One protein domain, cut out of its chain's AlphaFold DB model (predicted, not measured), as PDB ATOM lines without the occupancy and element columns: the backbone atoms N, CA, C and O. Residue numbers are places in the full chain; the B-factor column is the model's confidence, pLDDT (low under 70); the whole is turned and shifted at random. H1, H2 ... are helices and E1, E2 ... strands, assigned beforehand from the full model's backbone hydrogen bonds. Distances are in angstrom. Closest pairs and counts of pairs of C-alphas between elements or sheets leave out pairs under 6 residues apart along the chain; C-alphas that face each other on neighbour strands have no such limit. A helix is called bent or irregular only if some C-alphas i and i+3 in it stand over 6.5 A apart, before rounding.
ATOM      1  N   LYS A   2       2.703  -0.845 -31.519       20.22
ATOM      2  CA  LYS A   2       1.280  -1.198 -31.401       20.22
ATOM      3  C   LYS A   2       0.908  -1.985 -32.688       20.22
ATOM      4  O   LYS A   2       0.562  -1.378 -33.689       20.22
ATOM      5  N   HIS A   3       1.071  -3.312 -32.702       21.84
ATOM      6  CA  HIS A   3       0.448  -4.156 -33.733       21.84
ATOM      7  C   HIS A   3      -0.989  -4.385 -33.264       21.84
ATOM      8  O   HIS A   3      -1.202  -5.102 -32.288       21.84
ATOM      9  N   ILE A   4      -1.950  -3.680 -33.858       25.34
ATOM     10  CA  ILE A   4      -3.373  -3.943 -33.632       25.34
ATOM     11  C   ILE A   4      -3.770  -5.021 -34.636       25.34
ATOM     12  O   ILE A   4      -3.534  -4.883 -35.831       25.34
ATOM     13  N   PHE A   5      -4.285  -6.125 -34.104       26.72
ATOM     14  CA  PHE A   5      -4.871  -7.227 -34.849       26.72
ATOM     15  C   PHE A   5      -6.158  -6.744 -35.531       26.72
ATOM     16  O   PHE A   5      -7.191  -6.663 -34.870       26.72
ATOM     17  N   ASP A   6      -6.109  -6.460 -36.831       32.78
ATOM     18  CA  ASP A   6      -7.309  -6.465 -37.671       32.78
ATOM     19  C   ASP A   6      -7.503  -7.887 -38.194       32.78
ATOM     20  O   ASP A   6      -6.880  -8.316 -39.163       32.78
ATOM     21  N   ALA A   7      -8.334  -8.663 -37.500       43.41
ATOM     22  CA  ALA A   7      -8.818  -9.930 -38.026       43.41
ATOM     23  C   ALA A   7      -9.985  -9.631 -38.978       43.41
ATOM     24  O   ALA A   7     -11.087  -9.302 -38.528       43.41
ATOM     25  N   ALA A   8      -9.731  -9.714 -40.285       48.12
ATOM     26  CA  ALA A   8     -10.777  -9.765 -41.301       48.12
ATOM     27  C   ALA A   8     -11.242 -11.217 -41.460       48.12
ATOM     28  O   ALA A   8     -10.415 -12.130 -41.528       48.12
ATOM     29  N   VAL A   9     -12.556 -11.436 -41.489       55.81
ATOM     30  CA  VAL A   9     -13.140 -12.752 -41.773       55.81
ATOM     31  C   VAL A   9     -13.933 -12.667 -43.065       55.81
ATOM     32  O   VAL A   9     -14.807 -11.816 -43.217       55.81
ATOM     33  N   GLU A  10     -13.610 -13.573 -43.977       54.81
ATOM     34  CA  GLU A  10     -14.373 -13.842 -45.186       54.81
ATOM     35  C   GLU A  10     -15.257 -15.061 -44.921       54.81
ATOM     36  O   GLU A  10     -14.768 -16.119 -44.501       54.81
ATOM     37  N   ILE A  11     -16.567 -14.882 -45.075       56.69
ATOM     38  CA  ILE A  11     -17.556 -15.947 -44.929       56.69
ATOM     39  C   ILE A  11     -18.090 -16.252 -46.325       56.69
ATOM     40  O   ILE A  11     -18.955 -15.536 -46.818       56.69
ATOM     41  N   ALA A  12     -17.584 -17.323 -46.936       53.56
ATOM     42  CA  ALA A  12     -18.177 -17.905 -48.134       53.56
ATOM     43  C   ALA A  12     -19.314 -18.862 -47.740       53.56
ATOM     44  O   ALA A  12     -19.187 -19.610 -46.760       53.56
ATOM     45  N   ALA A  13     -20.398 -18.880 -48.523       44.97
ATOM     46  CA  ALA A  13     -21.610 -19.673 -48.277       44.97
ATOM     47  C   ALA A  13     -21.355 -21.179 -48.008       44.97
ATOM     48  O   ALA A  13     -22.124 -21.823 -47.295       44.97
ATOM     49  N   GLY A  14     -20.240 -21.737 -48.501       43.06
ATOM     50  CA  GLY A  14     -19.858 -23.145 -48.317       43.06
ATOM     51  C   GLY A  14     -19.064 -23.494 -47.046       43.06
ATOM     52  O   GLY A  14     -18.918 -24.676 -46.741       43.06
ATOM     53  N   ASP A  15     -18.560 -22.513 -46.285       46.66
ATOM     54  CA  ASP A  15     -17.554 -22.737 -45.220       46.66
ATOM     55  C   ASP A  15     -18.050 -22.370 -43.799       46.66
ATOM     56  O   ASP A  15     -17.303 -22.375 -42.811       46.66
ATOM     57  N   ILE A  16     -19.352 -22.092 -43.673       47.59
ATOM     58  CA  ILE A  16     -19.997 -21.476 -42.498       47.59
ATOM     59  C   ILE A  16     -19.917 -22.362 -41.231       47.59
ATOM     60  O   ILE A  16     -19.992 -21.874 -40.102       47.59
ATOM     61  N   GLY A  17     -19.658 -23.666 -41.373       41.03
ATOM     62  CA  GLY A  17     -19.660 -24.620 -40.257       41.03
ATOM     63  C   GLY A  17     -18.400 -24.682 -39.377       41.03
ATOM     64  O   GLY A  17     -18.442 -25.358 -38.350       41.03
ATOM     65  N   ARG A  18     -17.262 -24.054 -39.733       40.03
ATOM     66  CA  ARG A  18     -15.964 -24.372 -39.074       40.03
ATOM     67  C   ARG A  18     -15.161 -23.222 -38.444       40.03
ATOM     68  O   ARG A  18     -14.135 -23.516 -37.832       40.03
ATOM     69  N   ARG A  19     -15.573 -21.947 -38.520       48.31
ATOM     70  CA  ARG A  19     -14.678 -20.809 -38.163       48.31
ATOM     71  C   ARG A  19     -15.113 -19.833 -37.053       48.31
ATOM     72  O   ARG A  19     -14.406 -18.861 -36.809       48.31
ATOM     73  N   PHE A  20     -16.171 -20.081 -36.278       51.50
ATOM     74  CA  PHE A  20     -16.644 -19.110 -35.262       51.50
ATOM     75  C   PHE A  20     -15.939 -19.152 -33.886       51.50
ATOM     76  O   PHE A  20     -16.569 -18.920 -32.857       51.50
ATOM     77  N   ILE A  21     -14.628 -19.412 -33.831       47.16
ATOM     78  CA  ILE A  21     -13.871 -19.447 -32.556       47.16
ATOM     79  C   ILE A  21     -13.222 -18.081 -32.218       47.16
ATOM     80  O   ILE A  21     -12.756 -17.877 -31.102       47.16
ATOM     81  N   ALA A  22     -13.267 -17.089 -33.120       52.78
ATOM     82  CA  ALA A  22     -12.604 -15.785 -32.936       52.78
ATOM     83  C   ALA A  22     -13.536 -14.548 -32.969       52.78
ATOM     84  O   ALA A  22     -13.070 -13.442 -33.240       52.78
ATOM     85  N   SER A  23     -14.837 -14.689 -32.677       58.12
ATOM     86  CA  SER A  23     -15.850 -13.621 -32.848       58.12
ATOM     87  C   SER A  23     -15.595 -12.320 -32.066       58.12
ATOM     88  O   SER A  23     -16.104 -11.272 -32.451       58.12
ATOM     89  N   GLN A  24     -14.793 -12.351 -30.995       63.00
ATOM     90  CA  GLN A  24     -14.473 -11.158 -30.198       63.00
ATOM     91  C   GLN A  24     -13.380 -10.270 -30.811       63.00
ATOM     92  O   GLN A  24     -13.240  -9.125 -30.393       63.00
ATOM     93  N   CYS A  25     -12.609 -10.753 -31.785       73.50
ATOM     94  CA  CYS A  25     -11.523  -9.974 -32.394       73.50
ATOM     95  C   CYS A  25     -11.855  -9.478 -33.805       73.50
ATOM     96  O   CYS A  25     -11.074  -8.721 -34.378       73.50
ATOM     97  N   VAL A  26     -12.987  -9.907 -34.372       78.00
ATOM     98  CA  VAL A  26     -13.382  -9.538 -35.733       78.00
ATOM     99  C   VAL A  26     -13.898  -8.108 -35.741       78.00
ATOM    100  O   VAL A  26     -14.924  -7.809 -35.130       78.00
ATOM    101  N   ARG A  27     -13.180  -7.244 -36.457       81.69
ATOM    102  CA  ARG A  27     -13.565  -5.849 -36.712       81.69
ATOM    103  C   ARG A  27     -14.169  -5.668 -38.095       81.69
ATOM    104  O   ARG A  27     -14.910  -4.719 -38.323       81.69
ATOM    105  N   ARG A  28     -13.912  -6.601 -39.012       83.38
ATOM    106  CA  ARG A  28     -14.431  -6.548 -40.375       83.38
ATOM    107  C   ARG A  28     -14.887  -7.911 -40.855       83.38
ATOM    108  O   ARG A  28     -14.164  -8.897 -40.712       83.38
ATOM    109  N   CYS A  29     -16.070  -7.931 -41.450       84.62
ATOM    110  CA  CYS A  29     -16.670  -9.123 -42.019       84.62
ATOM    111  C   CYS A  29     -17.106  -8.834 -43.449       84.62
ATOM    112  O   CYS A  29     -17.795  -7.840 -43.694       84.62
ATOM    113  N   ASN A  30     -16.725  -9.729 -44.352       83.69
ATOM    114  CA  ASN A  30     -17.190  -9.734 -45.729       83.69
ATOM    115  C   ASN A  30     -17.998 -11.008 -45.924       83.69
ATOM    116  O   ASN A  30     -17.506 -12.108 -45.650       83.69
ATOM    117  N   TYR A  31     -19.235 -10.833 -46.345       83.81
ATOM    118  CA  TYR A  31     -20.089 -11.911 -46.789       83.81
ATOM    119  C   TYR A  31     -20.257 -11.767 -48.296       83.81
ATOM    120  O   TYR A  31     -20.676 -10.702 -48.754       83.81
ATOM    121  N   SER A  32     -19.926 -12.825 -49.030       80.25
ATOM    122  CA  SER A  32     -20.320 -12.961 -50.424       80.25
ATOM    123  C   SER A  32     -20.737 -14.390 -50.738       80.25
ATOM    124  O   SER A  32     -20.270 -15.360 -50.121       80.25
ATOM    125  N   VAL A  33     -21.646 -14.517 -51.698       71.69
ATOM    126  CA  VAL A  33     -21.965 -15.805 -52.311       71.69
ATOM    127  C   VAL A  33     -20.931 -16.068 -53.410       71.69
ATOM    128  O   VAL A  33     -20.610 -15.178 -54.190       71.69
ATOM    129  N   ASP A  34     -20.357 -17.272 -53.433       60.25
ATOM    130  CA  ASP A  34     -19.335 -17.670 -54.410       60.25
ATOM    131  C   ASP A  34     -19.911 -17.621 -55.838       60.25
ATOM    132  O   ASP A  34     -20.922 -18.271 -56.123       60.25
ATOM    133  N   GLU A  35     -19.263 -16.868 -56.734       46.91
ATOM    134  CA  GLU A  35     -19.649 -16.700 -58.141       46.91
ATOM    135  C   GLU A  35     -19.821 -18.034 -58.870       46.91
ATOM    136  O   GLU A  35     -20.679 -18.142 -59.740       46.91
ATOM    137  N   VAL A  36     -19.060 -19.076 -58.517       44.56
ATOM    138  CA  VAL A  36     -19.171 -20.399 -59.161       44.56
ATOM    139  C   VAL A  36     -20.506 -21.072 -58.820       44.56
ATOM    140  O   VAL A  36     -21.066 -21.805 -59.634       44.56
ATOM    141  N   TRP A  37     -21.050 -20.788 -57.636       47.78
ATOM    142  CA  TRP A  37     -22.359 -21.275 -57.200       47.78
ATOM    143  C   TRP A  37     -23.494 -20.383 -57.705       47.78
ATOM    144  O   TRP A  37     -24.533 -20.905 -58.102       47.78
ATOM    145  N   ALA A  38     -23.273 -19.066 -57.763       41.06
ATOM    146  CA  ALA A  38     -24.216 -18.126 -58.359       41.06
ATOM    147  C   ALA A  38     -24.381 -18.373 -59.870       41.06
ATOM    148  O   ALA A  38     -25.501 -18.439 -60.348       41.06
ATOM    149  N   THR A  39     -23.299 -18.619 -60.617       40.25
ATOM    150  CA  THR A  39     -23.333 -18.851 -62.078       40.25
ATOM    151  C   THR A  39     -23.896 -20.212 -62.494       40.25
ATOM    152  O   THR A  39     -24.371 -20.346 -63.619       40.25
ATOM    153  N   HIS A  40     -23.860 -21.230 -61.623       42.16
ATOM    154  CA  HIS A  40     -24.471 -22.538 -61.908       42.16
ATOM    155  C   HIS A  40     -26.004 -22.536 -61.794       42.16
ATOM    156  O   HIS A  40     -26.633 -23.452 -62.317       42.16
ATOM    157  N   LEU A  41     -26.590 -21.517 -61.156       39.75
ATOM    158  CA  LEU A  41     -28.039 -21.388 -60.940       39.75
ATOM    159  C   LEU A  41     -28.621 -20.102 -61.557       39.75
ATOM    160  O   LEU A  41     -29.762 -20.092 -62.001       39.75
ATOM    161  N   PHE A  42     -27.811 -19.048 -61.675       39.34
ATOM    162  CA  PHE A  42     -28.138 -17.762 -62.286       39.34
ATOM    163  C   PHE A  42     -27.028 -17.356 -63.267       39.34
ATOM    164  O   PHE A  42     -26.075 -16.665 -62.894       39.34
ATOM    165  N   PRO A  43     -27.102 -17.750 -64.550       35.12
ATOM    166  CA  PRO A  43     -26.286 -17.108 -65.569       35.12
ATOM    167  C   PRO A  43     -26.561 -15.600 -65.522       35.12
ATOM    168  O   PRO A  43     -27.709 -15.184 -65.418       35.12
ATOM    169  N   ILE A  44     -25.525 -14.767 -65.594       36.22
ATOM    170  CA  ILE A  44     -25.612 -13.296 -65.466       36.22
ATOM    171  C   ILE A  44     -26.623 -12.668 -66.458       36.22
ATOM    172  O   ILE A  44     -27.154 -11.589 -66.210       36.22
ATOM    173  N   SER A  45     -27.010 -13.385 -67.521       32.56
ATOM    174  CA  SER A  45     -28.129 -13.014 -68.401       32.56
ATOM    175  C   SER A  45     -29.514 -12.987 -67.729       32.56
ATOM    176  O   SER A  45     -30.432 -12.404 -68.292       32.56
ATOM    177  N   TYR A  46     -29.683 -13.594 -66.551       38.41
ATOM    178  CA  TYR A  46     -30.962 -13.740 -65.842       38.41
ATOM    179  C   TYR A  46     -31.195 -12.701 -64.742       38.41
ATOM    180  O   TYR A  46     -32.339 -12.483 -64.354       38.41
ATOM    181  N   ALA A  47     -30.163 -11.971 -64.302       39.28
ATOM    182  CA  ALA A  47     -30.361 -10.784 -63.459       39.28
ATOM    183  C   ALA A  47     -31.142  -9.674 -64.201       39.28
ATOM    184  O   ALA A  47     -31.717  -8.782 -63.580       39.28
ATOM    185  N   LEU A  48     -31.196  -9.760 -65.536       36.94
ATOM    186  CA  LEU A  48     -31.976  -8.888 -66.411       36.94
ATOM    187  C   LEU A  48     -33.271  -9.536 -66.936       36.94
ATOM    188  O   LEU A  48     -34.042  -8.841 -67.594       36.94
ATOM    189  N   ASP A  49     -33.528 -10.817 -66.642       39.62
ATOM    190  CA  ASP A  49     -34.719 -11.532 -67.114       39.62
ATOM    191  C   ASP A  49     -35.246 -12.512 -66.035       39.62
ATOM    192  O   ASP A  49     -34.845 -13.677 -65.994       39.62
ATOM    193  N   PRO A  50     -36.151 -12.066 -65.137       41.00
ATOM    194  CA  PRO A  50     -36.652 -12.843 -63.992       41.00
ATOM    195  C   PRO A  50     -37.545 -14.056 -64.341       41.00
ATOM    196  O   PRO A  50     -38.224 -14.580 -63.454       41.00
ATOM    197  N   TRP A  51     -37.621 -14.480 -65.610       45.59
ATOM    198  CA  TRP A  51     -38.753 -15.256 -66.155       45.59
ATOM    199  C   TRP A  51     -38.651 -16.780 -66.095       45.59
ATOM    200  O   TRP A  51     -39.646 -17.439 -66.393       45.59
ATOM    201  N   GLU A  59     -34.438 -24.420 -53.505       57.66
ATOM    202  CA  GLU A  59     -33.191 -23.652 -53.461       57.66
ATOM    203  C   GLU A  59     -33.333 -22.388 -52.605       57.66
ATOM    204  O   GLU A  59     -32.424 -22.086 -51.827       57.66
ATOM    205  N   ASP A  60     -34.494 -21.727 -52.645       62.94
ATOM    206  CA  ASP A  60     -34.804 -20.547 -51.826       62.94
ATOM    207  C   ASP A  60     -34.740 -20.856 -50.313       62.94
ATOM    208  O   ASP A  60     -34.147 -20.098 -49.542       62.94
ATOM    209  N   GLU A  61     -35.261 -22.012 -49.873       66.81
ATOM    210  CA  GLU A  61     -35.229 -22.426 -48.456       66.81
ATOM    211  C   GLU A  61     -33.785 -22.637 -47.959       66.81
ATOM    212  O   GLU A  61     -33.422 -22.264 -46.840       66.81
ATOM    213  N   LYS A  62     -32.916 -23.170 -48.824       69.94
ATOM    214  CA  LYS A  62     -31.500 -23.386 -48.509       69.94
ATOM    215  C   LYS A  62     -30.731 -22.067 -48.396       69.94
ATOM    216  O   LYS A  62     -29.842 -21.959 -47.547       69.94
ATOM    217  N   TYR A  63     -31.047 -21.072 -49.225       72.38
ATOM    218  CA  TYR A  63     -30.431 -19.744 -49.135       72.38
ATOM    219  C   TYR A  63     -30.902 -18.969 -47.906       72.38
ATOM    220  O   TYR A  63     -30.075 -18.356 -47.229       72.38
ATOM    221  N   ASP A  64     -32.174 -19.089 -47.536       75.31
ATOM    222  CA  ASP A  64     -32.705 -18.510 -46.301       75.31
ATOM    223  C   ASP A  64     -31.990 -19.048 -45.047       75.31
ATOM    224  O   ASP A  64     -31.677 -18.287 -44.117       75.31
ATOM    225  N   ASP A  65     -31.652 -20.339 -45.036       75.69
ATOM    226  CA  ASP A  65     -30.841 -20.962 -43.988       75.69
ATOM    227  C   ASP A  65     -29.393 -20.441 -43.978       75.69
ATOM    228  O   ASP A  65     -28.828 -20.169 -42.906       75.69
ATOM    229  N   ILE A  66     -28.783 -20.258 -45.154       80.44
ATOM    230  CA  ILE A  66     -27.431 -19.694 -45.299       80.44
ATOM    231  C   ILE A  66     -27.401 -18.253 -44.781       80.44
ATOM    232  O   ILE A  66     -26.575 -17.930 -43.919       80.44
ATOM    233  N   HIS A  67     -28.329 -17.407 -45.233       82.81
ATOM    234  CA  HIS A  67     -28.496 -16.026 -44.778       82.81
ATOM    235  C   HIS A  67     -28.706 -15.955 -43.270       82.81
ATOM    236  O   HIS A  67     -28.018 -15.205 -42.573       82.81
ATOM    237  N   SER A  68     -29.614 -16.778 -42.742       81.19
ATOM    238  CA  SER A  68     -29.910 -16.839 -41.310       81.19
ATOM    239  C   SER A  68     -28.686 -17.244 -40.489       81.19
ATOM    240  O   SER A  68     -28.425 -16.660 -39.430       81.19
ATOM    241  N   THR A  69     -27.898 -18.204 -40.980       80.94
ATOM    242  CA  THR A  69     -26.681 -18.673 -40.308       80.94
ATOM    243  C   THR A  69     -25.568 -17.628 -40.363       80.94
ATOM    244  O   THR A  69     -24.944 -17.335 -39.336       80.94
ATOM    245  N   ALA A  70     -25.339 -17.012 -41.525       83.94
ATOM    246  CA  ALA A  70     -24.369 -15.934 -41.687       83.94
ATOM    247  C   ALA A  70     -24.708 -14.752 -40.770       83.94
ATOM    248  O   ALA A  70     -23.857 -14.263 -40.021       83.94
ATOM    249  N   LEU A  71     -25.980 -14.355 -40.737       83.38
ATOM    250  CA  LEU A  71     -26.465 -13.273 -39.892       83.38
ATOM    251  C   LEU A  71     -26.358 -13.601 -38.400       83.38
ATOM    252  O   LEU A  71     -26.006 -12.730 -37.599       83.38
ATOM    253  N   PHE A  72     -26.607 -14.851 -38.002       83.31
ATOM    254  CA  PHE A  72     -26.327 -15.302 -36.640       83.31
ATOM    255  C   PHE A  72     -24.843 -15.123 -36.296       83.31
ATOM    256  O   PHE A  72     -24.525 -14.553 -35.251       83.31
ATOM    257  N   GLY A  73     -23.940 -15.507 -37.203       81.62
ATOM    258  CA  GLY A  73     -22.502 -15.277 -37.076       81.62
ATOM    259  C   GLY A  73     -22.145 -13.801 -36.885       81.62
ATOM    260  O   GLY A  73     -21.474 -13.451 -35.912       81.62
ATOM    261  N   VAL A  74     -22.654 -12.923 -37.753       84.38
ATOM    262  CA  VAL A  74     -22.467 -11.460 -37.677       84.38
ATOM    263  C   VAL A  74     -22.951 -10.902 -36.336       84.38
ATOM    264  O   VAL A  74     -22.268 -10.097 -35.705       84.38
ATOM    265  N   ARG A  75     -24.099 -11.366 -35.827       83.00
ATOM    266  CA  ARG A  75     -24.629 -10.926 -34.525       83.00
ATOM    267  C   ARG A  75     -23.728 -11.306 -33.351       83.00
ATOM    268  O   ARG A  75     -23.726 -10.597 -32.338       83.00
ATOM    269  N   LEU A  76     -22.962 -12.390 -33.453       83.31
ATOM    270  CA  LEU A  76     -21.993 -12.779 -32.425       83.31
ATOM    271  C   LEU A  76     -20.726 -11.906 -32.441       83.31
ATOM    272  O   LEU A  76     -20.019 -11.851 -31.433       83.31
ATOM    273  N   MET A  77     -20.454 -11.189 -33.536       85.69
ATOM    274  CA  MET A  77     -19.319 -10.272 -33.663       85.69
ATOM    275  C   MET A  77     -19.641  -8.931 -32.993       85.69
ATOM    276  O   MET A  77     -20.172  -8.000 -33.594       85.69
ATOM    277  N   THR A  78     -19.363  -8.837 -31.695       83.31
ATOM    278  CA  THR A  78     -19.701  -7.652 -30.880       83.31
ATOM    279  C   THR A  78     -18.801  -6.442 -31.134       83.31
ATOM    280  O   THR A  78     -19.237  -5.323 -30.889       83.31
ATOM    281  N   ASN A  79     -17.594  -6.664 -31.664       84.25
ATOM    282  CA  ASN A  79     -16.620  -5.625 -32.015       84.25
ATOM    283  C   ASN A  79     -16.578  -5.339 -33.526       84.25
ATOM    284  O   ASN A  79     -15.597  -4.784 -34.011       84.25
ATOM    285  N   LEU A  80     -17.611  -5.754 -34.267       85.69
ATOM    286  CA  LEU A  80     -17.680  -5.537 -35.706       85.69
ATOM    287  C   LEU A  80     -17.807  -4.041 -35.998       85.69
ATOM    288  O   LEU A  80     -18.759  -3.400 -35.560       85.69
ATOM    289  N   GLU A  81     -16.851  -3.514 -36.749       88.31
ATOM    290  CA  GLU A  81     -16.770  -2.119 -37.166       88.31
ATOM    291  C   GLU A  81     -17.394  -1.956 -38.564       88.31
ATOM    292  O   GLU A  81     -18.291  -1.129 -38.767       88.31
ATOM    293  N   THR A  82     -17.010  -2.843 -39.490       88.06
ATOM    294  CA  THR A  82     -17.434  -2.824 -40.897       88.06
ATOM    295  C   THR A  82     -18.045  -4.155 -41.320       88.06
ATOM    296  O   THR A  82     -17.432  -5.212 -41.153       88.06
ATOM    297  N   LEU A  83     -19.227  -4.092 -41.928       89.38
ATOM    298  CA  LEU A  83     -19.878  -5.219 -42.584       89.38
ATOM    299  C   LEU A  83     -20.076  -4.909 -44.063       89.38
ATOM    300  O   LEU A  83     -20.686  -3.898 -44.406       89.38
ATOM    301  N   VAL A  84     -19.584  -5.798 -44.919       88.88
ATOM    302  CA  VAL A  84     -19.878  -5.778 -46.352       88.88
ATOM    303  C   VAL A  84     -20.645  -7.032 -46.704       88.88
ATOM    304  O   VAL A  84     -20.189  -8.137 -46.413       88.88
ATOM    305  N   TRP A  85     -21.824  -6.825 -47.273       88.38
ATOM    306  CA  TRP A  85     -22.712  -7.869 -47.742       88.38
ATOM    307  C   TRP A  85     -22.892  -7.695 -49.243       88.38
ATOM    308  O   TRP A  85     -23.495  -6.715 -49.683       88.38
ATOM    309  N   ASP A  86     -22.324  -8.623 -49.997       86.12
ATOM    310  CA  ASP A  86     -22.361  -8.646 -51.452       86.12
ATOM    311  C   ASP A  86     -23.079  -9.913 -51.898       86.12
ATOM    312  O   ASP A  86     -22.554 -11.018 -51.770       86.12
ATOM    313  N   ASP A  87     -24.341  -9.767 -52.278       81.25
ATOM    314  CA  ASP A  87     -25.211 -10.918 -52.472       81.25
ATOM    315  C   ASP A  87     -26.298 -10.629 -53.506       81.25
ATOM    316  O   ASP A  87     -27.265  -9.931 -53.183       81.25
ATOM    317  N   PRO A  88     -26.158 -11.165 -54.731       78.19
ATOM    318  CA  PRO A  88     -27.162 -11.021 -55.775       78.19
ATOM    319  C   PRO A  88     -28.357 -11.966 -55.593       78.19
ATOM    320  O   PRO A  88     -29.287 -11.927 -56.398       78.19
ATOM    321  N   VAL A  89     -28.350 -12.836 -54.577       78.50
ATOM    322  CA  VAL A  89     -29.465 -13.744 -54.299       78.50
ATOM    323  C   VAL A  89     -30.588 -12.986 -53.593       78.50
ATOM    324  O   VAL A  89     -30.354 -12.075 -52.795       78.50
ATOM    325  N   LEU A  90     -31.831 -13.383 -53.880       78.56
ATOM    326  CA  LEU A  90     -33.017 -12.813 -53.260       78.56
ATOM    327  C   LEU A  90     -32.930 -12.897 -51.728       78.56
ATOM    328  O   LEU A  90     -32.831 -13.978 -51.152       78.56
ATOM    329  N   MET A  91     -32.984 -11.747 -51.058       80.00
ATOM    330  CA  MET A  91     -32.913 -11.655 -49.604       80.00
ATOM    331  C   MET A  91     -34.300 -11.430 -49.016       80.00
ATOM    332  O   MET A  91     -34.966 -10.474 -49.393       80.00
ATOM    333  N   ASN A  92     -34.700 -12.246 -48.032       76.75
ATOM    334  CA  ASN A  92     -35.995 -12.121 -47.353       76.75
ATOM    335  C   ASN A  92     -36.089 -10.934 -46.344       76.75
ATOM    336  O   ASN A  92     -35.079 -10.425 -45.839       76.75
ATOM    337  N   GLN A  93     -37.317 -10.523 -45.976       76.06
ATOM    338  CA  GLN A  93     -37.571  -9.336 -45.133       76.06
ATOM    339  C   GLN A  93     -36.936  -9.442 -43.765       76.06
ATOM    340  O   GLN A  93     -36.384  -8.474 -43.228       76.06
ATOM    341  N   ALA A  94     -37.080 -10.617 -43.161       77.56
ATOM    342  CA  ALA A  94     -36.631 -10.860 -41.810       77.56
ATOM    343  C   ALA A  94     -35.106 -10.757 -41.743       77.56
ATOM    344  O   ALA A  94     -34.579 -10.173 -40.796       77.56
ATOM    345  N   THR A  95     -34.410 -11.282 -42.749       79.94
ATOM    346  CA  THR A  95     -32.958 -11.204 -42.895       79.94
ATOM    347  C   THR A  95     -32.511  -9.762 -43.087       79.94
ATOM    348  O   THR A  95     -31.720  -9.277 -42.274       79.94
ATOM    349  N   PHE A  96     -33.083  -9.037 -44.051       80.69
ATOM    350  CA  PHE A  96     -32.729  -7.637 -44.306       80.69
ATOM    351  C   PHE A  96     -32.969  -6.742 -43.078       80.69
ATOM    352  O   PHE A  96     -32.098  -5.983 -42.644       80.69
ATOM    353  N   THR A  97     -34.126  -6.893 -42.427       78.88
ATOM    354  CA  THR A  97     -34.464  -6.146 -41.205       78.88
ATOM    355  C   THR A  97     -33.460  -6.423 -40.091       78.88
ATOM    356  O   THR A  97     -32.967  -5.499 -39.440       78.88
ATOM    357  N   LYS A  98     -33.134  -7.697 -39.845       81.06
ATOM    358  CA  LYS A  98     -32.160  -8.091 -38.817       81.06
ATOM    359  C   LYS A  98     -30.755  -7.587 -39.160       81.06
ATOM    360  O   LYS A  98     -30.047  -7.162 -38.250       81.06
ATOM    361  N   LEU A  99     -30.365  -7.580 -40.434       83.00
ATOM    362  CA  LEU A  99     -29.090  -7.034 -40.901       83.00
ATOM    363  C   LEU A  99     -28.967  -5.549 -40.536       83.00
ATOM    364  O   LEU A  99     -28.004  -5.154 -39.877       83.00
ATOM    365  N   CYS A 100     -29.991  -4.755 -40.850       78.31
ATOM    366  CA  CYS A 100     -30.022  -3.323 -40.561       78.31
ATOM    367  C   CYS A 100     -30.098  -3.004 -39.059       78.31
ATOM    368  O   CYS A 100     -29.543  -1.998 -38.619       78.31
ATOM    369  N   THR A 101     -30.752  -3.849 -38.253       78.19
ATOM    370  CA  THR A 101     -31.131  -3.510 -36.862       78.19
ATOM    371  C   THR A 101     -30.322  -4.226 -35.776       78.19
ATOM    372  O   THR A 101     -30.279  -3.758 -34.634       78.19
ATOM    373  N   GLN A 102     -29.670  -5.350 -36.098       81.44
ATOM    374  CA  GLN A 102     -29.011  -6.229 -35.118       81.44
ATOM    375  C   GLN A 102     -27.492  -6.333 -35.288       81.44
ATOM    376  O   GLN A 102     -26.827  -6.899 -34.413       81.44
ATOM    377  N   THR A 103     -26.928  -5.795 -36.371       83.81
ATOM    378  CA  THR A 103     -25.472  -5.713 -36.541       83.81
ATOM    379  C   THR A 103     -24.843  -4.724 -35.551       83.81
ATOM    380  O   THR A 103     -25.453  -3.721 -35.181       83.81
ATOM    381  N   ALA A 104     -23.620  -5.013 -35.093       85.75
ATOM    382  CA  ALA A 104     -22.810  -4.060 -34.326       85.75
ATOM    383  C   ALA A 104     -22.063  -3.059 -35.225       85.75
ATOM    384  O   ALA A 104     -21.584  -2.046 -34.717       85.75
ATOM    385  N   ALA A 105     -22.004  -3.333 -36.536       87.62
ATOM    386  CA  ALA A 105     -21.276  -2.525 -37.500       87.62
ATOM    387  C   ALA A 105     -21.813  -1.090 -37.550       87.62
ATOM    388  O   ALA A 105     -23.024  -0.849 -37.661       87.62
ATOM    389  N   HIS A 106     -20.886  -0.141 -37.500       88.38
ATOM    390  CA  HIS A 106     -21.165   1.270 -37.744       88.38
ATOM    391  C   HIS A 106     -21.047   1.626 -39.229       88.38
ATOM    392  O   HIS A 106     -21.644   2.621 -39.645       88.38
ATOM    393  N   THR A 107     -20.358   0.793 -40.013       90.25
ATOM    394  CA  THR A 107     -20.265   0.897 -41.471       90.25
ATOM    395  C   THR A 107     -20.901  -0.328 -42.118       90.25
ATOM    396  O   THR A 107     -20.448  -1.452 -41.897       90.25
ATOM    397  N   LEU A 108     -21.951  -0.113 -42.913       90.56
ATOM    398  CA  LEU A 108     -22.654  -1.160 -43.651       90.56
ATOM    399  C   LEU A 108     -22.582  -0.873 -45.152       90.56
ATOM    400  O   LEU A 108     -22.993   0.202 -45.587       90.56
ATOM    401  N   LYS A 109     -22.088  -1.841 -45.926       90.56
ATOM    402  CA  LYS A 109     -22.159  -1.840 -47.390       90.56
ATOM    403  C   LYS A 109     -23.026  -2.998 -47.857       90.56
ATOM    404  O   LYS A 109     -22.755  -4.141 -47.497       90.56
ATOM    405  N   LEU A 110     -24.043  -2.674 -48.639       88.81
ATOM    406  CA  LEU A 110     -24.976  -3.595 -49.270       88.81
ATOM    407  C   LEU A 110     -24.767  -3.485 -50.777       88.81
ATOM    408  O   LEU A 110     -24.958  -2.410 -51.345       88.81
ATOM    409  N   SER A 111     -24.303  -4.557 -51.407       84.69
ATOM    410  CA  SER A 111     -23.967  -4.590 -52.832       84.69
ATOM    411  C   SER A 111     -24.773  -5.666 -53.538       84.69
ATOM    412  O   SER A 111     -24.860  -6.789 -53.051       84.69
ATOM    413  N   GLY A 112     -25.420  -5.274 -54.638       75.88
ATOM    414  CA  GLY A 112     -26.201  -6.181 -55.475       75.88
ATOM    415  C   GLY A 112     -27.427  -6.792 -54.795       75.88
ATOM    416  O   GLY A 112     -27.962  -7.752 -55.323       75.88
ATOM    417  N   ILE A 113     -27.883  -6.264 -53.652       81.25
ATOM    418  CA  ILE A 113     -28.933  -6.922 -52.864       81.25
ATOM    419  C   ILE A 113     -30.253  -6.910 -53.625       81.25
ATOM    420  O   ILE A 113     -30.764  -5.841 -53.957       81.25
ATOM    421  N   VAL A 114     -30.844  -8.086 -53.815       79.06
ATOM    422  CA  VAL A 114     -32.149  -8.245 -54.459       79.06
ATOM    423  C   VAL A 114     -33.236  -8.412 -53.394       79.06
ATOM    424  O   VAL A 114     -33.137  -9.282 -52.532       79.06
ATOM    425  N   LEU A 115     -34.277  -7.577 -53.433       77.62
ATOM    426  CA  LEU A 115     -35.438  -7.633 -52.532       77.62
ATOM    427  C   LEU A 115     -36.720  -7.893 -53.327       77.62
ATOM    428  O   LEU A 115     -36.898  -7.308 -54.391       77.62
ATOM    429  N   ASP A 116     -37.642  -8.692 -52.792       70.94
ATOM    430  CA  ASP A 116     -38.961  -8.960 -53.390       70.94
ATOM    431  C   ASP A 116     -40.080  -8.608 -52.399       70.94
ATOM    432  O   ASP A 116     -40.027  -8.999 -51.241       70.94
ATOM    433  N   GLY A 117     -41.108  -7.880 -52.838       62.97
ATOM    434  CA  GLY A 117     -42.321  -7.616 -52.054       62.97
ATOM    435  C   GLY A 117     -42.398  -6.288 -51.274       62.97
ATOM    436  O   GLY A 117     -41.520  -5.428 -51.304       62.97
ATOM    437  N   GLU A 118     -43.530  -6.091 -50.578       58.09
ATOM    438  CA  GLU A 118     -43.860  -4.881 -49.801       58.09
ATOM    439  C   GLU A 118     -43.388  -4.966 -48.360       58.09
ATOM    440  O   GLU A 118     -44.107  -5.440 -47.477       58.09
ATOM    441  N   TRP A 119     -42.170  -4.501 -48.110       64.88
ATOM    442  CA  TRP A 119     -41.538  -4.661 -46.807       64.88
ATOM    443  C   TRP A 119     -41.241  -3.317 -46.144       64.88
ATOM    444  O   TRP A 119     -40.094  -2.866 -46.158       64.88
ATOM    445  N   PRO A 120     -42.229  -2.654 -45.516       58.06
ATOM    446  CA  PRO A 120     -41.891  -1.582 -44.596       58.06
ATOM    447  C   PRO A 120     -41.028  -2.170 -43.473       58.06
ATOM    448  O   PRO A 120     -41.433  -3.130 -42.809       58.06
ATOM    449  N   LEU A 121     -39.837  -1.607 -43.243       61.91
ATOM    450  CA  LEU A 121     -39.212  -1.789 -41.933       61.91
ATOM    451  C   LEU A 121     -40.103  -1.029 -40.959       61.91
ATOM    452  O   LEU A 121     -40.432   0.130 -41.209       61.91
ATOM    453  N   ASP A 122     -40.513  -1.672 -39.870       62.81
ATOM    454  CA  ASP A 122     -41.275  -0.970 -38.846       62.81
ATOM    455  C   ASP A 122     -40.406   0.195 -38.319       62.81
ATOM    456  O   ASP A 122     -39.332  -0.046 -37.759       62.81
ATOM    457  N   PRO A 123     -40.826   1.461 -38.515       55.00
ATOM    458  CA  PRO A 123     -40.027   2.629 -38.159       55.00
ATOM    459  C   PRO A 123     -39.842   2.769 -36.641       55.00
ATOM    460  O   PRO A 123     -39.013   3.557 -36.192       55.00
ATOM    461  N   THR A 124     -40.592   2.006 -35.835       57.41
ATOM    462  CA  THR A 124     -40.393   1.912 -34.383       57.41
ATOM    463  C   THR A 124     -39.271   0.949 -33.993       57.41
ATOM    464  O   THR A 124     -38.859   0.928 -32.826       57.41
ATOM    465  N   VAL A 125     -38.732   0.180 -34.949       61.47
ATOM    466  CA  VAL A 125     -37.605  -0.723 -34.718       61.47
ATOM    467  C   VAL A 125     -36.355   0.107 -34.477       61.47
ATOM    468  O   VAL A 125     -35.637   0.534 -35.377       61.47
ATOM    469  N   THR A 126     -36.091   0.322 -33.198       59.12
ATOM    470  CA  THR A 126     -34.855   0.921 -32.725       59.12
ATOM    471  C   THR A 126     -33.725  -0.087 -32.870       59.12
ATOM    472  O   THR A 126     -33.844  -1.257 -32.494       59.12
ATOM    473  N   ARG A 127     -32.600   0.365 -33.432       64.62
ATOM    474  CA  ARG A 127     -31.374  -0.433 -33.484       64.62
ATOM    475  C   ARG A 127     -31.013  -0.897 -32.073       64.62
ATOM    476  O   ARG A 127     -30.933  -0.097 -31.146       64.62
ATOM    477  N   LEU A 128     -30.747  -2.193 -31.924       59.03
ATOM    478  CA  LEU A 128     -30.395  -2.791 -30.630       59.03
ATOM    479  C   LEU A 128     -28.933  -2.531 -30.230       59.03
ATOM    480  O   LEU A 128     -28.527  -2.871 -29.119       59.03
ATOM    481  N   ARG A 129     -28.116  -1.998 -31.148       67.00
ATOM    482  CA  ARG A 129     -26.658  -1.858 -31.020       67.00
ATOM    483  C   ARG A 129     -26.177  -0.489 -31.510       67.00
ATOM    484  O   ARG A 129     -26.986   0.396 -31.768       67.00
ATOM    485  N   SER A 130     -24.854  -0.321 -31.584       69.19
ATOM    486  CA  SER A 130     -24.155   0.903 -31.975       69.19
ATOM    487  C   SER A 130     -24.810   1.644 -33.154       69.19
ATOM    488  O   SER A 130     -25.275   1.006 -34.109       69.19
ATOM    489  N   PRO A 131     -24.831   2.990 -33.112       81.19
ATOM    490  CA  PRO A 131     -25.424   3.803 -34.167       81.19
ATOM    491  C   PRO A 131     -24.719   3.559 -35.505       81.19
ATOM    492  O   PRO A 131     -23.488   3.497 -35.555       81.19
ATOM    493  N   MET A 132     -25.496   3.426 -36.584       87.44
ATOM    494  CA  MET A 132     -24.932   3.323 -37.929       87.44
ATOM    495  C   MET A 132     -24.487   4.700 -38.389       87.44
ATOM    496  O   MET A 132     -25.289   5.630 -38.389       87.44
ATOM    497  N   ARG A 133     -23.225   4.824 -38.786       90.94
ATOM    498  CA  ARG A 133     -22.631   6.094 -39.217       90.94
ATOM    499  C   ARG A 133     -22.436   6.156 -40.720       90.94
ATOM    500  O   ARG A 133     -22.557   7.233 -41.287       90.94
ATOM    501  N   SER A 134     -22.168   5.025 -41.366       92.19
ATOM    502  CA  SER A 134     -21.977   4.961 -42.811       92.19
ATOM    503  C   SER A 134     -22.853   3.878 -43.421       92.19
ATOM    504  O   SER A 134     -22.808   2.726 -42.982       92.19
ATOM    505  N   LEU A 135     -23.608   4.251 -44.452       92.38
ATOM    506  CA  LEU A 135     -24.417   3.347 -45.260       92.38
ATOM    507  C   LEU A 135     -24.048   3.503 -46.734       92.38
ATOM    508  O   LEU A 135     -24.095   4.603 -47.274       92.38
ATOM    509  N   ASP A 136     -23.687   2.393 -47.361       91.56
ATOM    510  CA  ASP A 136     -23.498   2.263 -48.802       91.56
ATOM    511  C   ASP A 136     -24.530   1.246 -49.298       91.56
ATOM    512  O   ASP A 136     -24.494   0.086 -48.881       91.56
ATOM    513  N   ILE A 137     -25.515   1.709 -50.064       88.88
ATOM    514  CA  ILE A 137     -26.685   0.917 -50.437       88.88
ATOM    515  C   ILE A 137     -26.845   0.847 -51.953       88.88
ATOM    516  O   ILE A 137     -27.125   1.849 -52.608       88.88
ATOM    517  N   ASN A 138     -26.714  -0.371 -52.474       87.12
ATOM    518  CA  ASN A 138     -27.065  -0.773 -53.827       87.12
ATOM    519  C   ASN A 138     -28.059  -1.939 -53.743       87.12
ATOM    520  O   ASN A 138     -27.679  -3.068 -53.422       87.12
ATOM    521  N   VAL A 139     -29.338  -1.618 -53.944       79.75
ATOM    522  CA  VAL A 139     -30.471  -2.537 -53.794       79.75
ATOM    523  C   VAL A 139     -31.301  -2.525 -55.071       79.75
ATOM    524  O   VAL A 139     -31.714  -1.462 -55.537       79.75
ATOM    525  N   LEU A 140     -31.595  -3.717 -55.577       77.56
ATOM    526  CA  LEU A 140     -32.520  -3.978 -56.669       77.56
ATOM    527  C   LEU A 140     -33.829  -4.511 -56.085       77.56
ATOM    528  O   LEU A 140     -33.834  -5.467 -55.314       77.56
ATOM    529  N   VAL A 141     -34.952  -3.892 -56.447       73.19
ATOM    530  CA  VAL A 141     -36.282  -4.352 -56.020       73.19
ATOM    531  C   VAL A 141     -36.945  -5.085 -57.183       73.19
ATOM    532  O   VAL A 141     -37.199  -4.496 -58.241       73.19
ATOM    533  N   VAL A 142     -37.212  -6.375 -56.986       69.31
ATOM    534  CA  VAL A 142     -37.935  -7.236 -57.923       69.31
ATOM    535  C   VAL A 142     -39.368  -6.739 -58.039       69.31
ATOM    536  O   VAL A 142     -40.000  -6.338 -57.064       69.31
ATOM    537  N   VAL A 143     -39.880  -6.738 -59.265       58.97
ATOM    538  CA  VAL A 143     -41.247  -6.324 -59.566       58.97
ATOM    539  C   VAL A 143     -41.974  -7.541 -60.106       58.97
ATOM    540  O   VAL A 143     -41.537  -8.065 -61.133       58.97
ATOM    541  N   PRO A 144     -43.068  -7.989 -59.470       51.81
ATOM    542  CA  PRO A 144     -43.853  -9.078 -60.017       51.81
ATOM    543  C   PRO A 144     -44.395  -8.665 -61.387       51.81
ATOM    544  O   PRO A 144     -44.959  -7.578 -61.547       51.81
ATOM    545  N   HIS A 145     -44.211  -9.521 -62.384       44.56
ATOM    546  CA  HIS A 145     -44.771  -9.323 -63.715       44.56
ATOM    547  C   HIS A 145     -46.140  -9.964 -63.763       44.56
ATOM    548  O   HIS A 145     -46.320 -11.113 -63.368       44.56
ATOM    549  N   ASP A 146     -47.114  -9.221 -64.271       44.62
ATOM    550  CA  ASP A 146     -48.385  -9.812 -64.656       44.62
ATOM    551  C   ASP A 146     -48.139 -10.599 -65.955       44.62
ATOM    552  O   ASP A 146     -47.668 -10.037 -66.946       44.62
ATOM    553  N   PRO A 158     -48.406  -0.713 -55.842       51.31
ATOM    554  CA  PRO A 158     -47.941   0.103 -54.724       51.31
ATOM    555  C   PRO A 158     -46.474   0.499 -54.921       51.31
ATOM    556  O   PRO A 158     -45.689  -0.230 -55.525       51.31
ATOM    557  N   ASN A 159     -46.097   1.677 -54.420       65.50
ATOM    558  CA  ASN A 159     -44.730   2.195 -54.499       65.50
ATOM    559  C   ASN A 159     -43.802   1.433 -53.525       65.50
ATOM    560  O   ASN A 159     -43.316   2.008 -52.553       65.50
ATOM    561  N   GLN A 160     -43.588   0.134 -53.758       71.62
ATOM    562  CA  GLN A 160     -42.819  -0.767 -52.885       71.62
ATOM    563  C   GLN A 160     -41.405  -0.225 -52.620       71.62
ATOM    564  O   GLN A 160     -40.959  -0.180 -51.476       71.62
ATOM    565  N   GLU A 161     -40.749   0.283 -53.668       74.00
ATOM    566  CA  GLU A 161     -39.438   0.935 -53.587       74.00
ATOM    567  C   GLU A 161     -39.458   2.147 -52.645       74.00
ATOM    568  O   GLU A 161     -38.592   2.253 -51.776       74.00
ATOM    569  N   ASN A 162     -40.469   3.026 -52.751       78.00
ATOM    570  CA  ASN A 162     -40.586   4.190 -51.864       78.00
ATOM    571  C   ASN A 162     -40.677   3.733 -50.410       78.00
ATOM    572  O   ASN A 162     -39.941   4.245 -49.577       78.00
ATOM    573  N   THR A 163     -41.524   2.741 -50.116       78.00
ATOM    574  CA  THR A 163     -41.707   2.219 -48.756       78.00
ATOM    575  C   THR A 163     -40.410   1.639 -48.187       78.00
ATOM    576  O   THR A 163     -40.078   1.903 -47.029       78.00
ATOM    577  N   ILE A 164     -39.656   0.869 -48.979       79.06
ATOM    578  CA  ILE A 164     -38.390   0.256 -48.549       79.06
ATOM    579  C   ILE A 164     -37.358   1.341 -48.223       79.06
ATOM    580  O   ILE A 164     -36.847   1.386 -47.102       79.06
ATOM    581  N   PHE A 165     -37.083   2.248 -49.164       83.12
ATOM    582  CA  PHE A 165     -36.088   3.304 -48.967       83.12
ATOM    583  C   PHE A 165     -36.507   4.299 -47.880       83.12
ATOM    584  O   PHE A 165     -35.674   4.687 -47.063       83.12
ATOM    585  N   GLU A 166     -37.794   4.650 -47.785       84.50
ATOM    586  CA  GLU A 166     -38.325   5.484 -46.702       84.50
ATOM    587  C   GLU A 166     -38.063   4.845 -45.339       84.50
ATOM    588  O   GLU A 166     -37.596   5.507 -44.410       84.50
ATOM    589  N   SER A 167     -38.310   3.542 -45.221       80.69
ATOM    590  CA  SER A 167     -38.092   2.814 -43.975       80.69
ATOM    591  C   SER A 167     -36.603   2.738 -43.618       80.69
ATOM    592  O   SER A 167     -36.231   2.969 -42.467       80.69
ATOM    593  N   ILE A 168     -35.732   2.481 -44.599       83.69
ATOM    594  CA  ILE A 168     -34.273   2.468 -44.406       83.69
ATOM    595  C   ILE A 168     -33.789   3.841 -43.937       83.69
ATOM    596  O   ILE A 168     -33.079   3.937 -42.932       83.69
ATOM    597  N   PHE A 169     -34.203   4.913 -44.611       87.50
ATOM    598  CA  PHE A 169     -33.814   6.276 -44.262       87.50
ATOM    599  C   PHE A 169     -34.350   6.703 -42.896       87.50
ATOM    600  O   PHE A 169     -33.617   7.344 -42.148       87.50
ATOM    601  N   LYS A 170     -35.553   6.278 -42.497       84.69
ATOM    602  CA  LYS A 170     -36.077   6.536 -41.146       84.69
ATOM    603  C   LYS A 170     -35.307   5.812 -40.047       84.69
ATOM    604  O   LYS A 170     -35.020   6.410 -39.014       84.69
ATOM    605  N   VAL A 171     -34.939   4.553 -40.271       80.50
ATOM    606  CA  VAL A 171     -34.195   3.754 -39.283       80.50
ATOM    607  C   VAL A 171     -32.753   4.247 -39.134       80.50
ATOM    608  O   VAL A 171     -32.204   4.244 -38.033       80.50
ATOM    609  N   CYS A 172     -32.128   4.661 -40.236       85.19
ATOM    610  CA  CYS A 172     -30.693   4.930 -40.279       85.19
ATOM    611  C   CYS A 172     -30.361   6.425 -40.199       85.19
ATOM    612  O   CYS A 172     -29.368   6.805 -39.581       85.19
ATOM    613  N   GLY A 173     -31.198   7.277 -40.793       88.38
ATOM    614  CA  GLY A 173     -30.959   8.706 -41.002       88.38
ATOM    615  C   GLY A 173     -30.456   9.481 -39.784       88.38
ATOM    616  O   GLY A 173     -29.424  10.147 -39.908       88.38
ATOM    617  N   PRO A 174     -31.074   9.347 -38.590       89.06
ATOM    618  CA  PRO A 174     -30.705  10.152 -37.425       89.06
ATOM    619  C   PRO A 174     -29.235  10.028 -37.001       89.06
ATOM    620  O   PRO A 174     -28.678  10.947 -36.392       89.06
ATOM    621  N   THR A 175     -28.592   8.896 -37.300       89.56
ATOM    622  CA  THR A 175     -27.207   8.614 -36.900       89.56
ATOM    623  C   THR A 175     -26.211   8.651 -38.051       89.56
ATOM    624  O   THR A 175     -25.009   8.603 -37.790       89.56
ATOM    625  N   LEU A 176     -26.681   8.732 -39.300       92.38
ATOM    626  CA  LEU A 176     -25.814   8.682 -40.470       92.38
ATOM    627  C   LEU A 176     -24.950   9.941 -40.584       92.38
ATOM    628  O   LEU A 176     -25.437  11.069 -40.576       92.38
ATOM    629  N   GLU A 177     -23.651   9.707 -40.728       94.50
ATOM    630  CA  GLU A 177     -22.617  10.688 -41.055       94.50
ATOM    631  C   GLU A 177     -22.246  10.606 -42.553       94.50
ATOM    632  O   GLU A 177     -21.870  11.619 -43.149       94.50
ATOM    633  N   SER A 178     -22.407   9.429 -43.179       94.69
ATOM    634  CA  SER A 178     -22.101   9.151 -44.590       94.69
ATOM    635  C   SER A 178     -23.172   8.289 -45.272       94.69
ATOM    636  O   SER A 178     -23.566   7.251 -44.737       94.69
ATOM    637  N   LEU A 179     -23.592   8.685 -46.476       93.94
ATOM    638  CA  LEU A 179     -24.528   7.953 -47.330       93.94
ATOM    639  C   LEU A 179     -23.989   7.865 -48.765       93.94
ATOM    640  O   LEU A 179     -23.813   8.892 -49.422       93.94
ATOM    641  N   THR A 180     -23.790   6.644 -49.255       91.94
ATOM    642  CA  THR A 180     -23.670   6.340 -50.686       91.94
ATOM    643  C   THR A 180     -24.941   5.631 -51.110       91.94
ATOM    644  O   THR A 180     -25.268   4.577 -50.567       91.94
ATOM    645  N   TRP A 181     -25.664   6.207 -52.058       90.81
ATOM    646  CA  TRP A 181     -26.889   5.629 -52.576       90.81
ATOM    647  C   TRP A 181     -26.721   5.329 -54.057       90.81
ATOM    648  O   TRP A 181     -26.396   6.221 -54.835       90.81
ATOM    649  N   HIS A 182     -26.926   4.065 -54.410       86.81
ATOM    650  CA  HIS A 182     -27.052   3.590 -55.775       86.81
ATOM    651  C   HIS A 182     -28.524   3.275 -56.037       86.81
ATOM    652  O   HIS A 182     -29.117   2.468 -55.314       86.81
ATOM    653  N   TYR A 183     -29.134   3.925 -57.031       79.44
ATOM    654  CA  TYR A 183     -30.544   3.689 -57.353       79.44
ATOM    655  C   TYR A 183     -30.823   3.721 -58.850       79.44
ATOM    656  O   TYR A 183     -31.134   4.766 -59.414       79.44
ATOM    657  N   GLN A 184     -30.803   2.548 -59.470       71.88
ATOM    658  CA  GLN A 184     -31.217   2.389 -60.856       71.88
ATOM    659  C   GLN A 184     -32.722   2.085 -60.902       71.88
ATOM    660  O   GLN A 184     -33.141   1.020 -60.439       71.88
ATOM    661  N   PRO A 185     -33.568   2.999 -61.417       65.06
ATOM    662  CA  PRO A 185     -34.994   2.738 -61.512       65.06
ATOM    663  C   PRO A 185     -35.257   1.592 -62.482       65.06
ATOM    664  O   PRO A 185     -34.664   1.504 -63.561       65.06
ATOM    665  N   ASN A 186     -36.222   0.743 -62.142       62.00
ATOM    666  CA  ASN A 186     -36.701  -0.256 -63.082       62.00
ATOM    667  C   ASN A 186     -37.393   0.467 -64.263       62.00
ATOM    668  O   ASN A 186     -38.239   1.337 -64.032       62.00
ATOM    669  N   ARG A 187     -37.025   0.135 -65.516       52.22
ATOM    670  CA  ARG A 187     -37.231   0.918 -66.772       52.22
ATOM    671  C   ARG A 187     -38.663   1.408 -67.083       52.22
ATOM    672  O   ARG A 187     -38.856   2.130 -68.055       52.22
ATOM    673  N   ALA A 188     -39.665   1.025 -66.295       47.91
ATOM    674  CA  ALA A 188     -41.081   1.323 -66.502       47.91
ATOM    675  C   ALA A 188     -41.753   2.115 -65.356       47.91
ATOM    676  O   ALA A 188     -42.982   2.196 -65.329       47.91
ATOM    677  N   LYS A 189     -41.008   2.670 -64.385       60.53
ATOM    678  CA  LYS A 189     -41.601   3.244 -63.159       60.53
ATOM    679  C   LYS A 189     -41.551   4.771 -63.051       60.53
ATOM    680  O   LYS A 189     -40.679   5.438 -63.598       60.53
ATOM    681  N   LYS A 190     -42.523   5.304 -62.295       64.12
ATOM    682  CA  LYS A 190     -42.558   6.694 -61.812       64.12
ATOM    683  C   LYS A 190     -41.344   6.974 -60.912       64.12
ATOM    684  O   LYS A 190     -40.880   6.039 -60.263       64.12
ATOM    685  N   PRO A 191     -40.892   8.238 -60.813       68.75
ATOM    686  CA  PRO A 191     -39.798   8.596 -59.925       68.75
ATOM    687  C   PRO A 191     -40.064   8.187 -58.471       68.75
ATOM    688  O   PRO A 191     -41.199   8.279 -57.984       68.75
ATOM    689  N   LEU A 192     -39.011   7.776 -57.769       73.81
ATOM    690  CA  LEU A 192     -39.043   7.475 -56.345       73.81
ATOM    691  C   LEU A 192     -39.329   8.762 -55.562       73.81
ATOM    692  O   LEU A 192     -38.454   9.605 -55.371       73.81
ATOM    693  N   SER A 193     -40.568   8.902 -55.108       78.75
ATOM    694  CA  SER A 193     -41.056  10.052 -54.346       78.75
ATOM    695  C   SER A 193     -41.263   9.653 -52.887       78.75
ATOM    696  O   SER A 193     -42.299   9.080 -52.537       78.75
ATOM    697  N   ILE A 194     -40.292   9.983 -52.038       78.25
ATOM    698  CA  ILE A 194     -40.352   9.783 -50.585       78.25
ATOM    699  C   ILE A 194     -40.477  11.144 -49.908       78.25
ATOM    700  O   ILE A 194     -39.767  12.085 -50.262       78.25
ATOM    701  N   ASP A 195     -41.363  11.249 -48.921       77.94
ATOM    702  CA  ASP A 195     -41.439  12.435 -48.074       77.94
ATOM    703  C   ASP A 195     -40.395  12.314 -46.956       77.94
ATOM    704  O   ASP A 195     -40.591  11.607 -45.964       77.94
ATOM    705  N   LEU A 196     -39.226  12.921 -47.173       80.94
ATOM    706  CA  LEU A 196     -38.150  12.958 -46.188       80.94
ATOM    707  C   LEU A 196     -38.253  14.243 -45.370       80.94
ATOM    708  O   LEU A 196     -38.104  15.346 -45.903       80.94
ATOM    709  N   ASP A 197     -38.440  14.094 -44.059       78.50
ATOM    710  CA  ASP A 197     -38.337  15.212 -43.127       78.50
ATOM    711  C   ASP A 197     -36.954  15.872 -43.254       78.50
ATOM    712  O   ASP A 197     -35.923  15.198 -43.302       78.50
ATOM    713  N   LYS A 198     -36.902  17.209 -43.258       73.31
ATOM    714  CA  LYS A 198     -35.634  17.958 -43.387       73.31
ATOM    715  C   LYS A 198     -34.629  17.647 -42.276       73.31
ATOM    716  O   LYS A 198     -33.426  17.769 -42.485       73.31
ATOM    717  N   ASP A 199     -35.128  17.229 -41.119       83.06
ATOM    718  CA  ASP A 199     -34.326  16.919 -39.937       83.06
ATOM    719  C   ASP A 199     -33.954  15.429 -39.846       83.06
ATOM    720  O   ASP A 199     -33.410  14.994 -38.831       83.06
ATOM    721  N   LEU A 200     -34.236  14.632 -40.885       86.94
ATOM    722  CA  LEU A 200     -33.997  13.187 -40.870       86.94
ATOM    723  C   LEU A 200     -32.508  12.825 -40.827       86.94
ATOM    724  O   LEU A 200     -32.144  11.786 -40.282       86.94
ATOM    725  N   PHE A 201     -31.649  13.692 -41.362       91.69
ATOM    726  CA  PHE A 201     -30.212  13.461 -41.520       91.69
ATOM    727  C   PHE A 201     -29.373  14.558 -40.838       91.69
ATOM    728  O   PHE A 201     -28.577  15.240 -41.485       91.69
ATOM    729  N   PRO A 202     -29.507  14.754 -39.513       91.38
ATOM    730  CA  PRO A 202     -28.912  15.899 -38.821       91.38
ATOM    731  C   PRO A 202     -27.376  15.855 -38.787       91.38
ATOM    732  O   PRO A 202     -26.727  16.885 -38.610       91.38
ATOM    733  N   ASN A 203     -26.790  14.663 -38.940       92.94
ATOM    734  CA  ASN A 203     -25.349  14.427 -38.855       92.94
ATOM    735  C   ASN A 203     -24.695  14.149 -40.215       92.94
ATOM    736  O   ASN A 203     -23.478  13.958 -40.255       92.94
ATOM    737  N   LEU A 204     -25.466  14.137 -41.308       94.75
ATOM    738  CA  LEU A 204     -24.970  13.731 -42.618       94.75
ATOM    739  C   LEU A 204     -23.996  14.774 -43.171       94.75
ATOM    740  O   LEU A 204     -24.341  15.940 -43.367       94.75
ATOM    741  N   ARG A 205     -22.763  14.329 -43.416       94.94
ATOM    742  CA  ARG A 205     -21.645  15.153 -43.897       94.94
ATOM    743  C   ARG A 205     -21.095  14.668 -45.229       94.94
ATOM    744  O   ARG A 205     -20.496  15.464 -45.947       94.94
ATOM    745  N   HIS A 206     -21.274  13.393 -45.552       95.19
ATOM    746  CA  HIS A 206     -20.786  12.796 -46.788       95.19
ATOM    747  C   HIS A 206     -21.967  12.222 -47.562       95.19
ATOM    748  O   HIS A 206     -22.670  11.350 -47.055       95.19
ATOM    749  N   LEU A 207     -22.192  12.724 -48.773       94.06
ATOM    750  CA  LEU A 207     -23.275  12.276 -49.638       94.06
ATOM    751  C   LEU A 207     -22.725  11.912 -51.013       94.06
ATOM    752  O   LEU A 207     -22.001  12.703 -51.620       94.06
ATOM    753  N   ARG A 208     -23.097  10.728 -51.496       91.50
ATOM    754  CA  ARG A 208     -22.811  10.256 -52.849       91.50
ATOM    755  C   ARG A 208     -24.073   9.672 -53.462       91.50
ATOM    756  O   ARG A 208     -24.653   8.747 -52.895       91.50
ATOM    757  N   LEU A 209     -24.484  10.211 -54.601       89.69
ATOM    758  CA  LEU A 209     -25.642   9.760 -55.363       89.69
ATOM    759  C   LEU A 209     -25.143   9.192 -56.691       89.69
ATOM    760  O   LEU A 209     -24.800   9.947 -57.593       89.69
ATOM    761  N   LYS A 210     -25.064   7.866 -56.791       81.94
ATOM    762  CA  LYS A 210     -24.539   7.165 -57.968       81.94
ATOM    763  C   LYS A 210     -25.683   6.538 -58.754       81.94
ATOM    764  O   LYS A 210     -26.526   5.856 -58.178       81.94
ATOM    765  N   ASP A 211     -25.724   6.782 -60.061       72.62
ATOM    766  CA  ASP A 211     -26.722   6.214 -60.981       72.62
ATOM    767  C   ASP A 211     -28.188   6.472 -60.565       72.62
ATOM    768  O   ASP A 211     -29.093   5.764 -60.992       72.62
ATOM    769  N   CYS A 212     -28.447   7.482 -59.721       71.81
ATOM    770  CA  CYS A 212     -29.747   7.736 -59.084       71.81
ATOM    771  C   CYS A 212     -30.772   8.443 -60.000       71.81
ATOM    772  O   CYS A 212     -31.524   9.313 -59.544       71.81
ATOM    773  N   TRP A 213     -30.829   8.103 -61.288       69.06
ATOM    774  CA  TRP A 213     -31.649   8.803 -62.293       69.06
ATOM    775  C   TRP A 213     -33.166   8.716 -62.049       69.06
ATOM    776  O   TRP A 213     -33.935   9.469 -62.639       69.06
ATOM    777  N   GLY A 214     -33.615   7.818 -61.169       72.19
ATOM    778  CA  GLY A 214     -35.033   7.629 -60.862       72.19
ATOM    779  C   GLY A 214     -35.563   8.362 -59.632       72.19
ATOM    780  O   GLY A 214     -36.754   8.253 -59.365       72.19
ATOM    781  N   ALA A 215     -34.735   9.038 -58.831       78.25
ATOM    782  CA  ALA A 215     -35.220   9.690 -57.608       78.25
ATOM    783  C   ALA A 215     -35.891  11.047 -57.895       78.25
ATOM    784  O   ALA A 215     -35.412  11.811 -58.732       78.25
ATOM    785  N   ASP A 216     -36.987  11.358 -57.197       83.31
ATOM    786  CA  ASP A 216     -37.663  12.660 -57.286       83.31
ATOM    787  C   ASP A 216     -36.763  13.784 -56.741       83.31
ATOM    788  O   ASP A 216     -36.073  13.616 -55.728       83.31
ATOM    789  N   ASP A 217     -36.802  14.953 -57.383       84.31
ATOM    790  CA  ASP A 217     -36.023  16.133 -56.997       84.31
ATOM    791  C   ASP A 217     -36.242  16.539 -55.536       84.31
ATOM    792  O   ASP A 217     -35.306  16.992 -54.888       84.31
ATOM    793  N   LYS A 218     -37.433  16.323 -54.962       85.25
ATOM    794  CA  LYS A 218     -37.701  16.609 -53.542       85.25
ATOM    795  C   LYS A 218     -36.863  15.755 -52.597       85.25
ATOM    796  O   LYS A 218     -36.402  16.251 -51.569       85.25
ATOM    797  N   VAL A 219     -36.667  14.479 -52.933       86.25
ATOM    798  CA  VAL A 219     -35.848  13.545 -52.141       86.25
ATOM    799  C   VAL A 219     -34.402  14.024 -52.153       86.25
ATOM    800  O   VAL A 219     -33.759  14.143 -51.109       86.25
ATOM    801  N   VAL A 220     -33.910  14.366 -53.339       87.38
ATOM    802  CA  VAL A 220     -32.554  14.880 -53.523       87.38
ATOM    803  C   VAL A 220     -32.375  16.239 -52.861       87.38
ATOM    804  O   VAL A 220     -31.377  16.464 -52.182       87.38
ATOM    805  N   GLU A 221     -33.361  17.127 -52.947       87.62
ATOM    806  CA  GLU A 221     -33.350  18.403 -52.246       87.62
ATOM    807  C   GLU A 221     -33.282  18.231 -50.725       87.62
ATOM    808  O   GLU A 221     -32.590  19.009 -50.058       87.62
ATOM    809  N   ALA A 222     -33.967  17.241 -50.150       88.06
ATOM    810  CA  ALA A 222     -33.862  16.950 -48.723       88.06
ATOM    811  C   ALA A 222     -32.426  16.536 -48.355       88.06
ATOM    812  O   ALA A 222     -31.829  17.127 -47.453       88.06
ATOM    813  N   LEU A 223     -31.824  15.616 -49.115       90.38
ATOM    814  CA  LEU A 223     -30.445  15.155 -48.900       90.38
ATOM    815  C   LEU A 223     -29.414  16.282 -49.080       90.38
ATOM    816  O   LEU A 223     -28.541  16.472 -48.234       90.38
ATOM    817  N   LEU A 224     -29.558  17.100 -50.124       90.31
ATOM    818  CA  LEU A 224     -28.701  18.259 -50.383       90.31
ATOM    819  C   LEU A 224     -28.873  19.384 -49.348       90.31
ATOM    820  O   LEU A 224     -28.086  20.329 -49.345       90.31
ATOM    821  N   SER A 225     -29.895  19.341 -48.484       88.94
ATOM    822  CA  SER A 225     -30.089  20.336 -47.412       88.94
ATOM    823  C   SER A 225     -29.256  20.051 -46.163       88.94
ATOM    824  O   SER A 225     -29.222  20.879 -45.254       88.94
ATOM    825  N   CYS A 226     -28.572  18.910 -46.121       90.94
ATOM    826  CA  CYS A 226     -27.713  18.519 -45.011       90.94
ATOM    827  C   CYS A 226     -26.438  19.390 -44.932       90.94
ATOM    828  O   CYS A 226     -26.019  19.982 -45.933       90.94
ATOM    829  N   PRO A 227     -25.776  19.466 -43.760       90.75
ATOM    830  CA  PRO A 227     -24.527  20.213 -43.573       90.75
ATOM    831  C   PRO A 227     -23.316  19.457 -44.158       90.75
ATOM    832  O   PRO A 227     -22.424  19.000 -43.438       90.75
ATOM    833  N   LEU A 228     -23.299  19.310 -45.483       93.94
ATOM    834  CA  LEU A 228     -22.339  18.483 -46.207       93.94
ATOM    835  C   LEU A 228     -20.917  19.066 -46.201       93.94
ATOM    836  O   LEU A 228     -20.702  20.261 -46.404       93.94
ATOM    837  N   ARG A 229     -19.943  18.169 -46.023       95.12
ATOM    838  CA  ARG A 229     -18.499  18.386 -46.198       95.12
ATOM    839  C   ARG A 229     -17.942  17.686 -47.432       95.12
ATOM    840  O   ARG A 229     -16.884  18.061 -47.928       95.12
TER     841      ARG A 229
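What this domain is: This is residues 2 to 51, 59 to 146 and 158 to 229 of the 523 residues of an uncharacterized protein of Fusarium flagelliforme (UniProt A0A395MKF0). The chain winds in stacked turns that build one twisted wall of seven parallel strands, set side by side in chain order from E1 to E7, with H2, H3 and H4 in a row over one face. H5 grazes the sheet beside E7, and H1 lies off the sheet after E2. The printed part has 210 residues, with named elements in the order E1 E2 H1 H2 E3 H3 E4 E5 H4 E6 E7 H5. The class is mixed, helices and strands; the whole is compact, with a radius of gyration of the C-alphas of 17.5 A and spans of 48 by 48 by 28 A.

How they stand to each other: E1, residues 7 to 12, is an edge strand, parallel to E2, residues 26 to 32, with N 11 and O 30 3.0 A apart. H1, residues 35 to 41, is not on the sheet. H2, residues 59 to 76, is on it at a height of 10.7 A, over E2 and only just over E1, on which 3 of its C-alphas fall. E3, residues 82 to 86, is parallel to E2, with N 31 and O 84 at 2.9 A. H3, residues 93 to 102, touches H2, of which residues 67 to 75 alone touch it; the closest C-alphas of the two, those of Arg 75 and Gln 102, are 6.5 A apart, and the helices run the same way at a shallow tilt of 9 degrees. E4, residues 107 to 116, bends by 74 degrees at residue 112; it is parallel to E3, with N 85 of E3 and O 109 of E4 within hydrogen-bond range at 2.8 A. E3, H3 and E4 form a strand-helix-strand unit, two parallel neighbours with a helix between, its crossover right-handed. E5, residues 134 to 142, is parallel to E4, with N 110 and O 136 at 2.8 A. H4, residues 160 to 175, is over E5 on the same face as H2 and H3, a two-layer arrangement of helices on one face of a sheet; it is irregular, C-alphas 171 and 174 being 7.5 A apart. E6, residues 178 to 182, is parallel to E5, with N 137 of E5 and O 180 of E6 within hydrogen-bond range at 2.9 A. E7, residues 206 to 210, the other edge strand, is parallel to E6, with N 181 of E6 and O 208 of E7 within hydrogen-bond range at 2.9 A. H5, residues 217 to 224, only grazes the sheet with residues 220 to 224. Every O i to N i+4 pair is within hydrogen-bond range in H2, H3 and H5; in H1 2 of 3 are, in H4 10 of 12.

Where its parts are: E1 begins at C-alpha 7, (-8.818, -9.930, -38.026), and H5 ends at C-alpha 224, (-28.701, 18.259, -50.383). H2 measures 26.2 A, E5 25.1 A, E4 24.3 A and H4 24.2 A.

The domain as a whole: Residues 52 to 58 and 147 to 157 are not printed, with gaps of 16.2 A and 14.0 A between C-alphas. The links E1 to E2, E4 to E5 and E6 to E7 are long. Mean pLDDT of the printed part is 72.2; 74 residues are under 70, among them 2 to 24 and 34 to 51.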